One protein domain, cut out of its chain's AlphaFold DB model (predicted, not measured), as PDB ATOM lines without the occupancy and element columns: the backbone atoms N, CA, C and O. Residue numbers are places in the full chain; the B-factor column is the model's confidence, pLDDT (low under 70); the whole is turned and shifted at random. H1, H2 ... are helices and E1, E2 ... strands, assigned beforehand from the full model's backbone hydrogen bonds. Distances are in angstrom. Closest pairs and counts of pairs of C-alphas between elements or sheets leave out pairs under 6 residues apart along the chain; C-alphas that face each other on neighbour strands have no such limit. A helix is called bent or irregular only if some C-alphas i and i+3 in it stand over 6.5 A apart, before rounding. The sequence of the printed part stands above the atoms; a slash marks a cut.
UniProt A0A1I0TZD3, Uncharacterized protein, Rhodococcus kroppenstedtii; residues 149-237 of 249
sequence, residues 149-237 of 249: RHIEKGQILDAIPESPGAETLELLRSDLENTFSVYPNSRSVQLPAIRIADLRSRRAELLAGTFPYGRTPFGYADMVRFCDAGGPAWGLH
ATOM      1  N   ARG A 149     165.458  88.090 164.628       87.25
ATOM      2  CA  ARG A 149     166.853  88.250 165.032       87.25
ATOM      3  C   ARG A 149     167.057  89.608 165.670       87.25
ATOM      4  O   ARG A 149     166.278  90.531 165.448       87.25
ATOM      5  N   HIS A 150     168.142  89.735 166.415       85.44
ATOM      6  CA  HIS A 150     168.613  91.035 166.862       85.44
ATOM      7  C   HIS A 150     169.664  91.547 165.877       85.44
ATOM      8  O   HIS A 150     170.537  90.792 165.447       85.44
ATOM      9  N   ILE A 151     169.533  92.810 165.484       87.75
ATOM     10  CA  ILE A 151     170.512  93.523 164.664       87.75
ATOM     11  C   ILE A 151     171.125  94.604 165.546       87.75
ATOM     12  O   ILE A 151     170.407  95.396 166.160       87.75
ATOM     13  N   GLU A 152     172.449  94.639 165.623       87.88
ATOM     14  CA  GLU A 152     173.149  95.663 166.386       87.88
ATOM     15  C   GLU A 152     173.063  97.003 165.644       87.88
ATOM     16  O   GLU A 152     173.292  97.081 164.435       87.88
ATOM     17  N   LYS A 153     172.762  98.089 166.361       85.94
ATOM     18  CA  LYS A 153     172.638  99.437 165.784       85.94
ATOM     19  C   LYS A 153     173.858  99.831 164.945       85.94
ATOM     20  O   LYS A 153     173.696 100.428 163.884       85.94
ATOM     21  N   GLY A 154     175.062  99.471 165.392       85.44
ATOM     22  CA  GLY A 154     176.307  99.684 164.654       85.44
ATOM     23  C   GLY A 154     176.293  99.066 163.255       85.44
ATOM     24  O   GLY A 154     176.670  99.742 162.306       85.44
ATOM     25  N   GLN A 155     175.760  97.849 163.107       87.19
ATOM     26  CA  GLN A 155     175.660  97.164 161.811       87.19
ATOM     27  C   GLN A 155     174.748  97.914 160.834       87.19
ATOM     28  O   GLN A 155     175.008  97.936 159.636       87.19
ATOM     29  N   ILE A 156     173.689  98.554 161.341       85.00
ATOM     30  CA  ILE A 156     172.806  99.389 160.518       85.00
ATOM     31  C   ILE A 156     173.537 100.666 160.103       85.00
ATOM     32  O   ILE A 156     173.531 101.011 158.926       85.00
ATOM     33  N   LEU A 157     174.202 101.345 161.046       82.69
ATOM     34  CA  LEU A 157     174.957 102.574 160.768       82.69
ATOM     35  C   LEU A 157     176.061 102.356 159.726       82.69
ATOM     36  O   LEU A 157     176.272 103.231 158.887       82.69
ATOM     37  N   ASP A 158     176.711 101.192 159.752       85.25
ATOM     38  CA  ASP A 158     177.770 100.821 158.808       85.25
ATOM     39  C   ASP A 158     177.230 100.471 157.411       85.25
ATOM     40  O   ASP A 158     177.931 100.675 156.426       85.25
ATOM     41  N   ALA A 159     175.973 100.025 157.301       81.31
ATOM     42  CA  ALA A 159     175.334  99.696 156.022       81.31
ATOM     43  C   ALA A 159     174.750 100.920 155.282       81.31
ATOM     44  O   ALA A 159     174.544 100.883 154.066       81.31
ATOM     45  N   ILE A 160     174.475 102.026 155.988       75.62
ATOM     46  CA  ILE A 160     173.889 103.242 155.392       75.62
ATOM     47  C   ILE A 160     174.781 103.857 154.289       75.62
ATOM     48  O   ILE A 160     174.241 104.193 153.236       75.62
ATOM     49  N   PRO A 161     176.109 104.030 154.471       67.50
ATOM     50  CA  PRO A 161     176.992 104.589 153.440       67.50
ATOM     51  C   PRO A 161     177.089 103.758 152.153       67.50
ATOM     52  O   PRO A 161     177.420 104.309 151.107       67.50
ATOM     53  N   GLU A 162     176.818 102.453 152.217       61.16
ATOM     54  CA  GLU A 162     176.869 101.539 151.064       61.16
ATOM     55  C   GLU A 162     175.576 101.565 150.226       61.16
ATOM     56  O   GLU A 162     175.494 100.937 149.170       61.16
ATOM     57  N   SER A 163     174.562 102.304 150.685       59.84
ATOM     58  CA  SER A 163     173.250 102.409 150.045       59.84
ATOM     59  C   SER A 163     173.154 103.653 149.142       59.84
ATOM     60  O   SER A 163     173.817 104.658 149.411       59.84
ATOM     61  N   PRO A 164     172.328 103.642 148.073       56.53
ATOM     62  CA  PRO A 164     172.171 104.789 147.176       56.53
ATOM     63  C   PRO A 164     171.782 106.047 147.958       56.53
ATOM     64  O   PRO A 164     170.779 106.045 148.670       56.53
ATOM     65  N   GLY A 165     172.586 107.108 147.844       55.03
ATOM     66  CA  GLY A 165     172.432 108.328 148.635       55.03
ATOM     67  C   GLY A 165     171.048 108.958 148.476       55.03
ATOM     68  O   GLY A 165     170.705 109.459 147.409       55.03
ATOM     69  N   ALA A 166     170.273 108.947 149.557       60.16
ATOM     70  CA  ALA A 166     168.990 109.626 149.674       60.16
ATOM     71  C   ALA A 166     168.981 110.434 150.977       60.16
ATOM     72  O   ALA A 166     169.454 109.946 152.003       60.16
ATOM     73  N   GLU A 167     168.408 111.638 150.959       63.91
ATOM     74  CA  GLU A 167     168.201 112.503 152.139       63.91
ATOM     75  C   GLU A 167     167.587 111.728 153.322       63.91
ATOM     76  O   GLU A 167     167.962 111.894 154.482       63.91
ATOM     77  N   THR A 168     166.713 110.771 153.019       62.66
ATOM     78  CA  THR A 168     166.100 109.873 153.996       62.66
ATOM     79  C   THR A 168     167.090 108.989 154.757       62.66
ATOM     80  O   THR A 168     166.885 108.707 155.937       62.66
ATOM     81  N   LEU A 169     168.163 108.528 154.114       69.44
ATOM     82  CA  LEU A 169     169.179 107.705 154.772       69.44
ATOM     83  C   LEU A 169     169.995 108.519 155.782       69.44
ATOM     84  O   LEU A 169     170.392 107.988 156.820       69.44
ATOM     85  N   GLU A 170     170.192 109.813 155.522       72.50
ATOM     86  CA  GLU A 170     170.811 110.724 156.488       72.50
ATOM     87  C   GLU A 170     169.886 111.012 157.674       72.50
ATOM     88  O   GLU A 170     170.340 111.011 158.819       72.50
ATOM     89  N   LEU A 171     168.580 111.168 157.428       72.00
ATOM     90  CA  LEU A 171     167.579 111.291 158.493       72.00
ATOM     91  C   LEU A 171     167.525 110.034 159.370       72.00
ATOM     92  O   LEU A 171     167.550 110.141 160.595       72.00
ATOM     93  N   LEU A 172     167.529 108.845 158.761       75.25
ATOM     94  CA  LEU A 172     167.569 107.572 159.484       75.25
ATOM     95  C   LEU A 172     168.847 107.433 160.321       75.25
ATOM     96  O   LEU A 172     168.771 107.017 161.478       75.25
ATOM     97  N   ARG A 173     170.013 107.802 159.768       78.75
ATOM     98  CA  ARG A 173     171.283 107.825 160.514       78.75
ATOM     99  C   ARG A 173     171.171 108.732 161.737       78.75
ATOM    100  O   ARG A 173     171.431 108.281 162.850       78.75
ATOM    101  N   SER A 174     170.725 109.970 161.525       76.31
ATOM    102  CA  SER A 174     170.551 110.957 162.591       76.31
ATOM    103  C   SER A 174     169.614 110.450 163.688       76.31
ATOM    104  O   SER A 174     169.923 110.584 164.873       76.31
ATOM    105  N   ASP A 175     168.508 109.797 163.329       74.94
ATOM    106  CA  ASP A 175     167.564 109.280 164.317       74.94
ATOM    107  C   ASP A 175     168.079 108.041 165.077       74.94
ATOM    108  O   ASP A 175     167.813 107.904 166.276       74.94
ATOM    109  N   LEU A 176     168.851 107.155 164.440       76.88
ATOM    110  CA  LEU A 176     169.509 106.029 165.124       76.88
ATOM    111  C   LEU A 176     170.587 106.503 166.110       76.88
ATOM    112  O   LEU A 176     170.781 105.903 167.175       76.88
ATOM    113  N   GLU A 177     171.295 107.576 165.770       77.62
ATOM    114  CA  GLU A 177     172.324 108.171 166.622       77.62
ATOM    115  C   GLU A 177     171.717 108.963 167.780       77.62
ATOM    116  O   GLU A 177     172.198 108.849 168.901       77.62
ATOM    117  N   ASN A 178     170.634 109.710 167.556       70.19
ATOM    118  CA  ASN A 178     170.205 110.736 168.513       70.19
ATOM    119  C   ASN A 178     168.829 110.496 169.141       70.19
ATOM    120  O   ASN A 178     168.574 110.983 170.241       70.19
ATOM    121  N   THR A 179     167.938 109.764 168.471       61.56
ATOM    122  CA  THR A 179     166.497 109.843 168.763       61.56
ATOM    123  C   THR A 179     165.908 108.551 169.324       61.56
ATOM    124  O   THR A 179     165.054 108.592 170.206       61.56
ATOM    125  N   PHE A 180     166.350 107.391 168.833       58.00
ATOM    126  CA  PHE A 180     165.736 106.096 169.163       58.00
ATOM    127  C   PHE A 180     166.455 105.309 170.264       58.00
ATOM    128  O   PHE A 180     166.086 104.169 170.546       58.00
ATOM    129  N   SER A 181     167.474 105.893 170.900       57.03
ATOM    130  CA  SER A 181     168.245 105.229 171.949       57.03
ATOM    131  C   SER A 181     168.287 106.043 173.235       57.03
ATOM    132  O   SER A 181     168.654 107.212 173.224       57.03
ATOM    133  N   VAL A 182     168.026 105.379 174.366       58.66
ATOM    134  CA  VAL A 182     168.347 105.893 175.713       58.66
ATOM    135  C   VAL A 182     169.861 106.149 175.859       58.66
ATOM    136  O   VAL A 182     170.290 106.932 176.701       58.66
ATOM    137  N   TYR A 183     170.675 105.529 174.995       60.03
ATOM    138  CA  TYR A 183     172.122 105.690 174.905       60.03
ATOM    139  C   TYR A 183     172.507 106.144 173.487       60.03
ATOM    140  O   TYR A 183     172.959 105.320 172.684       60.03
ATOM    141  N   PRO A 184     172.346 107.436 173.150       63.06
ATOM    142  CA  PRO A 184     172.550 107.952 171.791       63.06
ATOM    143  C   PRO A 184     173.903 107.525 171.186       63.06
ATOM    144  O   PRO A 184     173.981 106.987 170.081       63.06
ATOM    145  N   ASN A 185     174.961 107.541 171.997       67.75
ATOM    146  CA  ASN A 185     176.311 107.165 171.563       67.75
ATOM    147  C   ASN A 185     176.593 105.649 171.544       67.75
ATOM    148  O   ASN A 185     177.664 105.231 171.105       67.75
ATOM    149  N   SER A 186     175.680 104.803 172.031       76.00
ATOM    150  CA  SER A 186     175.910 103.356 172.089       76.00
ATOM    151  C   SER A 186     175.587 102.697 170.756       76.00
ATOM    152  O   SER A 186     174.430 102.651 170.336       76.00
ATOM    153  N   ARG A 187     176.611 102.144 170.104       84.12
ATOM    154  CA  ARG A 187     176.473 101.343 168.879       84.12
ATOM    155  C   ARG A 187     175.982  99.919 169.154       84.12
ATOM    156  O   ARG A 187     175.456  99.305 168.237       84.12
ATOM    157  N   SER A 188     176.052  99.450 170.401       82.69
ATOM    158  CA  SER A 188     175.743  98.061 170.776       82.69
ATOM    159  C   SER A 188     174.303  97.781 171.187       82.69
ATOM    160  O   SER A 188     173.992  96.738 171.762       82.69
ATOM    161  N   VAL A 189     173.400  98.706 170.872       81.06
ATOM    162  CA  VAL A 189     171.962  98.522 171.076       81.06
ATOM    163  C   VAL A 189     171.458  97.420 170.145       81.06
ATOM    164  O   VAL A 189     171.637  97.507 168.932       81.06
ATOM    165  N   GLN A 190     170.816  96.406 170.720       83.62
ATOM    166  CA  GLN A 190     170.200  95.302 169.988       83.62
ATOM    167  C   GLN A 190     168.775  95.687 169.588       83.62
ATOM    168  O   GLN A 190     167.936  95.943 170.451       83.62
ATOM    169  N   LEU A 191     168.508  95.742 168.285       81.69
ATOM    170  CA  LEU A 191     167.200  96.082 167.736       81.69
ATOM    171  C   LEU A 191     166.500  94.806 167.252       81.69
ATOM    172  O   LEU A 191     167.096  94.062 166.466       81.69
ATOM    173  N   PRO A 192     165.260  94.532 167.693       81.38
ATOM    174  CA  PRO A 192     164.512  93.387 167.203       81.38
ATOM    175  C   PRO A 192     164.158  93.595 165.728       81.38
ATOM    176  O   PRO A 192     163.651  94.647 165.328       81.38
ATOM    177  N   ALA A 193     164.423  92.576 164.923       86.88
ATOM    178  CA  ALA A 193     164.102  92.539 163.510       86.88
ATOM    179  C   ALA A 193     163.287  91.287 163.196       86.88
ATOM    180  O   ALA A 193     163.596  90.190 163.661       86.88
ATOM    181  N   ILE A 194     162.259  91.466 162.379       83.69
ATOM    182  CA  ILE A 194     161.327  90.433 161.943       83.69
ATOM    183  C   ILE A 194     161.629  90.098 160.493       83.69
ATOM    184  O   ILE A 194     161.748  90.996 159.657       83.69
ATOM    185  N   ARG A 195     161.730  88.814 160.167       86.50
ATOM    186  CA  ARG A 195     161.883  88.406 158.781       86.50
ATOM    187  C   ARG A 195     160.588  88.636 158.021       86.50
ATOM    188  O   ARG A 195     159.513  88.193 158.415       86.50
ATOM    189  N   ILE A 196     160.730  89.293 156.886       81.44
ATOM    190  CA  ILE A 196     159.718  89.413 155.852       81.44
ATOM    191  C   ILE A 196     160.140  88.425 154.768       81.44
ATOM    192  O   ILE A 196     161.199  88.592 154.164       81.44
ATOM    193  N   ALA A 197     159.364  87.355 154.576       80.25
ATOM    194  CA  ALA A 197     159.716  86.282 153.643       80.25
ATOM    195  C   ALA A 197     159.813  86.787 152.192       80.25
ATOM    196  O   ALA A 197     160.737  86.408 151.474       80.25
ATOM    197  N   ASP A 198     158.905  87.687 151.814       80.75
ATOM    198  CA  ASP A 198     158.941  88.427 150.556       80.75
ATOM    199  C   ASP A 198     158.421  89.853 150.782       80.75
ATOM    200  O   ASP A 198     157.301  90.039 151.270       80.75
ATOM    201  N   LEU A 199     159.214  90.868 150.433       78.44
ATOM    202  CA  LEU A 199     158.837  92.282 150.529       78.44
ATOM    203  C   LEU A 199     157.539  92.628 149.782       78.44
ATOM    204  O   LEU A 199     156.853  93.573 150.178       78.44
ATOM    205  N   ARG A 200     157.152  91.851 148.763       79.25
ATOM    206  CA  ARG A 200     155.879  92.037 148.046       79.25
ATOM    207  C   ARG A 200     154.659  91.835 148.935       79.25
ATOM    208  O   ARG A 200     153.657  92.509 148.716       79.25
ATOM    209  N   SER A 201     154.750  90.995 149.970       72.88
ATOM    210  CA  SER A 201     153.651  90.788 150.934       72.88
ATOM    211  C   SER A 201     153.235  92.085 151.638       72.88
ATOM    212  O   SER A 201     152.060  92.311 151.901       72.88
ATOM    213  N   ARG A 202     154.187  92.999 151.858       74.75
ATOM    214  CA  ARG A 202     153.937  94.305 152.481       74.75
ATOM    215  C   ARG A 202     153.380  95.340 151.503       74.75
ATOM    216  O   ARG A 202     152.855  96.359 151.935       74.75
ATOM    217  N   ARG A 203     153.464  95.100 150.190       75.31
ATOM    218  CA  ARG A 203     152.955  96.019 149.161       75.31
ATOM    219  C   ARG A 203     151.437  96.145 149.223       75.31
ATOM    220  O   ARG A 203     150.931  97.253 149.097       75.31
ATOM    221  N   ALA A 204     150.733  95.026 149.400       67.12
ATOM    222  CA  ALA A 204     149.275  95.008 149.500       67.12
ATOM    223  C   ALA A 204     148.793  95.782 150.737       67.12
ATOM    224  O   ALA A 204     147.944  96.658 150.612       67.12
ATOM    225  N   GLU A 205     149.418  95.542 151.895       65.62
ATOM    226  CA  GLU A 205     149.155  96.272 153.147       65.62
ATOM    227  C   GLU A 205     149.451  97.770 153.027       65.62
ATOM    228  O   GLU A 205     148.683  98.603 153.508       65.62
ATOM    229  N   LEU A 206     150.564  98.121 152.365       69.06
ATOM    230  CA  LEU A 206     150.882  99.509 152.059       69.06
ATOM    231  C   LEU A 206     149.753 100.101 151.224       69.06
ATOM    232  O   LEU A 206     149.097 100.993 151.735       69.06
ATOM    233  N   LEU A 207     149.472  99.558 150.029       67.44
ATOM    234  CA  LEU A 207     148.461 100.054 149.080       67.44
ATOM    235  C   LEU A 207     147.052 100.196 149.665       67.44
ATOM    236  O   LEU A 207     146.349 101.142 149.307       67.44
ATOM    237  N   ALA A 208     146.655  99.278 150.542       65.81
ATOM    238  CA  ALA A 208     145.361  99.296 151.213       65.81
ATOM    239  C   ALA A 208     145.277 100.340 152.342       65.81
ATOM    240  O   ALA A 208     144.214 100.524 152.929       65.81
ATOM    241  N   GLY A 209     146.381 101.016 152.682       61.50
ATOM    242  CA  GLY A 209     146.446 101.941 153.815       61.50
ATOM    243  C   GLY A 209     146.313 101.249 155.176       61.50
ATOM    244  O   GLY A 209     146.219 101.929 156.194       61.50
ATOM    245  N   THR A 210     146.329  99.915 155.205       59.81
ATOM    246  CA  THR A 210     146.199  99.086 156.410       59.81
ATOM    247  C   THR A 210     147.538  98.830 157.090       59.81
ATOM    248  O   THR A 210     147.596  98.131 158.098       59.81
ATOM    249  N   PHE A 211     148.624  99.415 156.572       60.47
ATOM    250  CA  PHE A 211     149.946  99.301 157.168       60.47
ATOM    251  C   PHE A 211     149.944  99.858 158.611       60.47
ATOM    252  O   PHE A 211     149.803 101.071 158.805       60.47
ATOM    253  N   PRO A 212     150.134  99.010 159.639       51.34
ATOM    254  CA  PRO A 212     149.704  99.309 161.011       51.34
ATOM    255  C   PRO A 212     150.537 100.368 161.763       51.34
ATOM    256  O   PRO A 212     150.268 100.643 162.930       51.34
ATOM    257  N   TYR A 213     151.537 100.994 161.128       52.97
ATOM    258  CA  TYR A 213     152.555 101.801 161.822       52.97
ATOM    259  C   TYR A 213     152.686 103.273 161.370       52.97
ATOM    260  O   TYR A 213     153.627 103.960 161.770       52.97
ATOM    261  N   GLY A 214     151.729 103.826 160.616       52.06
ATOM    262  CA  GLY A 214     151.718 105.258 160.263       52.06
ATOM    263  C   GLY A 214     152.745 105.661 159.190       52.06
ATOM    264  O   GLY A 214     153.054 104.873 158.298       52.06
ATOM    265  N   ARG A 215     153.234 106.921 159.219       54.12
ATOM    266  CA  ARG A 215     154.146 107.471 158.188       54.12
ATOM    267  C   ARG A 215     155.389 106.594 158.039       54.12
ATOM    268  O   ARG A 215     156.113 106.374 159.006       54.12
ATOM    269  N   THR A 216     155.677 106.174 156.813       57.25
ATOM    270  CA  THR A 216     156.906 105.449 156.494       57.25
ATOM    271  C   THR A 216     158.096 106.419 156.480       57.25
ATOM    272  O   THR A 216     157.956 107.543 155.985       57.25
ATOM    273  N   PRO A 217     159.278 106.023 156.986       54.06
ATOM    274  CA  PRO A 217     160.453 106.897 156.994       54.06
ATOM    275  C   PRO A 217     160.894 107.295 155.579       54.06
ATOM    276  O   PRO A 217     161.407 108.389 155.391       54.06
ATOM    277  N   PHE A 218     160.617 106.450 154.579       59.47
ATOM    278  CA  PHE A 218     160.959 106.670 153.170       59.47
ATOM    279  C   PHE A 218     159.861 107.331 152.338       59.47
ATOM    280  O   PHE A 218     160.050 107.551 151.153       59.47
ATOM    281  N   GLY A 219     158.715 107.673 152.930       62.75
ATOM    282  CA  GLY A 219     157.545 108.056 152.150       62.75
ATOM    283  C   GLY A 219     156.896 106.846 151.471       62.75
ATOM    284  O   GLY A 219     157.473 105.766 151.322       62.75
ATOM    285  N   TYR A 220     155.617 106.988 151.144       65.94
ATOM    286  CA  TYR A 220     154.798 105.849 150.739       65.94
ATOM    287  C   TYR A 220     155.154 105.338 149.336       65.94
ATOM    288  O   TYR A 220     155.280 104.136 149.127       65.94
ATOM    289  N   ALA A 221     155.385 106.252 148.387       70.81
ATOM    290  CA  ALA A 221     155.729 105.903 147.009       70.81
ATOM    291  C   ALA A 221     157.064 105.148 146.909       70.81
ATOM    292  O   ALA A 221     157.170 104.185 146.152       70.81
ATOM    293  N   ASP A 222     158.066 105.540 147.698       71.12
ATOM    294  CA  ASP A 222     159.357 104.853 147.709       71.12
ATOM    295  C   ASP A 222     159.268 103.497 148.399       71.12
ATOM    296  O   ASP A 222     159.831 102.534 147.889       71.12
ATOM    297  N   MET A 223     158.488 103.364 149.479       73.12
ATOM    298  CA  MET A 223     158.229 102.056 150.094       73.12
ATOM    299  C   MET A 223     157.550 101.077 149.137       73.12
ATOM    300  O   MET A 223     157.955  99.919 149.071       73.12
ATOM    301  N   VAL A 224     156.565 101.532 148.356       74.88
ATOM    302  CA  VAL A 224     155.937 100.696 147.320       74.88
ATOM    303  C   VAL A 224     156.973 100.260 146.280       74.88
ATOM    304  O   VAL A 224     157.048  99.071 145.975       74.88
ATOM    305  N   ARG A 225     157.831 101.180 145.808       75.50
ATOM    306  CA  ARG A 225     158.925 100.857 144.873       75.50
ATOM    307  C   ARG A 225     159.929  99.859 145.455       75.50
ATOM    308  O   ARG A 225     160.362  98.956 144.747       75.50
ATOM    309  N   PHE A 226     160.293  99.985 146.732       72.88
ATOM    310  CA  PHE A 226     161.170  99.021 147.403       72.88
ATOM    311  C   PHE A 226     160.519  97.643 147.521       72.88
ATOM    312  O   PHE A 226     161.184  96.630 147.312       72.88
ATOM    313  N   CYS A 227     159.217  97.587 147.797       78.00
ATOM    314  CA  CYS A 227     158.483  96.328 147.847       78.00
ATOM    315  C   CYS A 227     158.377  95.629 146.481       78.00
ATOM    316  O   CYS A 227     158.300  94.402 146.449       78.00
ATOM    317  N   ASP A 228     158.430  96.362 145.361       78.31
ATOM    318  CA  ASP A 228     158.404  95.771 144.012       78.31
ATOM    319  C   ASP A 228     159.640  94.895 143.726       78.31
ATOM    320  O   ASP A 228     159.544  93.913 142.977       78.31
ATOM    321  N   ALA A 229     160.782  95.187 144.369       76.62
ATOM    322  CA  ALA A 229     161.999  94.381 144.255       76.62
ATOM    323  C   ALA A 229     161.788  92.928 144.728       76.62
ATOM    324  O   ALA A 229     162.401  92.011 144.181       76.62
ATOM    325  N   GLY A 230     160.869  92.718 145.680       78.88
ATOM    326  CA  GLY A 230     160.558  91.418 146.269       78.88
ATOM    327  C   GLY A 230     161.728  90.772 147.010       78.88
ATOM    328  O   GLY A 230     162.755  91.395 147.275       78.88
ATOM    329  N   GLY A 231     161.553  89.500 147.360       81.19
ATOM    330  CA  GLY A 231     162.568  88.717 148.060       81.19
ATOM    331  C   GLY A 231     162.639  88.997 149.566       81.19
ATOM    332  O   GLY A 231     161.933  89.867 150.088       81.19
ATOM    333  N   PRO A 232     163.454  88.217 150.295       85.00
ATOM    334  CA  PRO A 232     163.460  88.242 151.747       85.00
ATOM    335  C   PRO A 232     164.144  89.494 152.295       85.00
ATOM    336  O   PRO A 232     165.201  89.907 151.818       85.00
ATOM    337  N   ALA A 233     163.584  90.045 153.367       86.25
ATOM    338  CA  ALA A 233     164.137  91.197 154.066       86.25
ATOM    339  C   ALA A 233     163.954  91.088 155.582       86.25
ATOM    340  O   ALA A 233     163.244  90.222 156.089       86.25
ATOM    341  N   TRP A 234     164.592  92.001 156.308       86.00
ATOM    342  CA  TRP A 234     164.417  92.162 157.746       86.00
ATOM    343  C   TRP A 234     163.721  93.492 158.022       86.00
ATOM    344  O   TRP A 234     164.276  94.554 157.756       86.00
ATOM    345  N   GLY A 235     162.498  93.426 158.544       81.50
ATOM    346  CA  GLY A 235     161.751  94.583 159.017       81.50
ATOM    347  C   GLY A 235     162.172  94.947 160.434       81.50
ATOM    348  O   GLY A 235     162.171  94.095 161.320       81.50
ATOM    349  N   LEU A 236     162.521  96.212 160.657       79.00
ATOM    350  CA  LEU A 236     162.824  96.746 161.983       79.00
ATOM    351  C   LEU A 236     161.697  97.664 162.437       79.00
ATOM    352  O   LEU A 236     161.248  98.523 161.678       79.00
ATOM    353  N   HIS A 237     161.289  97.522 163.695       71.25
ATOM    354  CA  HIS A 237     160.415  98.492 164.336       71.25
ATOM    355  C   HIS A 237     161.269  99.476 165.137       71.25
ATOM    356  O   HIS A 237     161.849  99.121 166.165       71.25
TER     357      HIS A 237
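What this domain is: This is residues 149 to 237 of the 249 residues of an uncharacterized protein of Rhodococcus kroppenstedtii (UniProt A0A1I0TZD3). Two helical hairpins, H1 with H2 and H3 with H4, stand apart like the arms of a U, and a small twisted sheet of three strands makes the base between them. E2 runs along this base, pairing with E1 toward the H1 end and with E3 toward the H3 end. The printed part has 89 residues, with four named helices and three named strands in the order E1 H1 H2 E2 H3 H4 E3; the sheet's order is E1, E2, E3, all antiparallel, and the class is mixed, helices and strands. It is compact, with a radius of gyration of the C-alphas of 13.6 A and spans of 37 by 27 by 24 A.

Where its parts are: E1, residues 149 to 152, is 9.8 A long and begins at C-alpha 149 (166.853, 88.250, 165.032). H1, residues 153 to 162, is 15.5 A long and only just irregular, with C-alphas 158 and 161 6.6 A apart. H2, residues 167 to 178, spans 16.6 A. E2, residues 190 to 196, spans 18.6 A. H3, residues 201 to 207, spans 10.8 A, and H4, residues 220 to 228, spans 12.6 A. E3, residues 233 to 236, spans 9.8 A and ends at C-alpha 236 (162.824, 96.746, 161.983).

How they stand to each other: N 151 and O 191 of E1 and E2 are 2.9 A apart, and N 194 and O 235 of E2 and E3 2.8 A, both within hydrogen-bond range. H1 and H2, a hairpin, touch at a shallow tilt of 22 degrees, opposite ways; their closest C-alphas, Leu 157 and Arg 173, are 6.4 A apart. H3 and H4, a hairpin, touch at 28 degrees, also shallow and opposite ways, closest at the C-alphas of Arg 203 and Cys 227, 5.7 A. Every O i to N i+4 pair is within range in H2 and H4, against 4 of 6 in H1 and 2 of 3 in H3.

The domain as a whole: The farthest C-alphas, Asn 185 and Ala 208, are 37.9 A apart. The printed part has no cut; the links H2 to E2 and H3 to H4 are long. The pLDDT is under 70 at residues 161 to 169, 179 to 185 and 204 to 220.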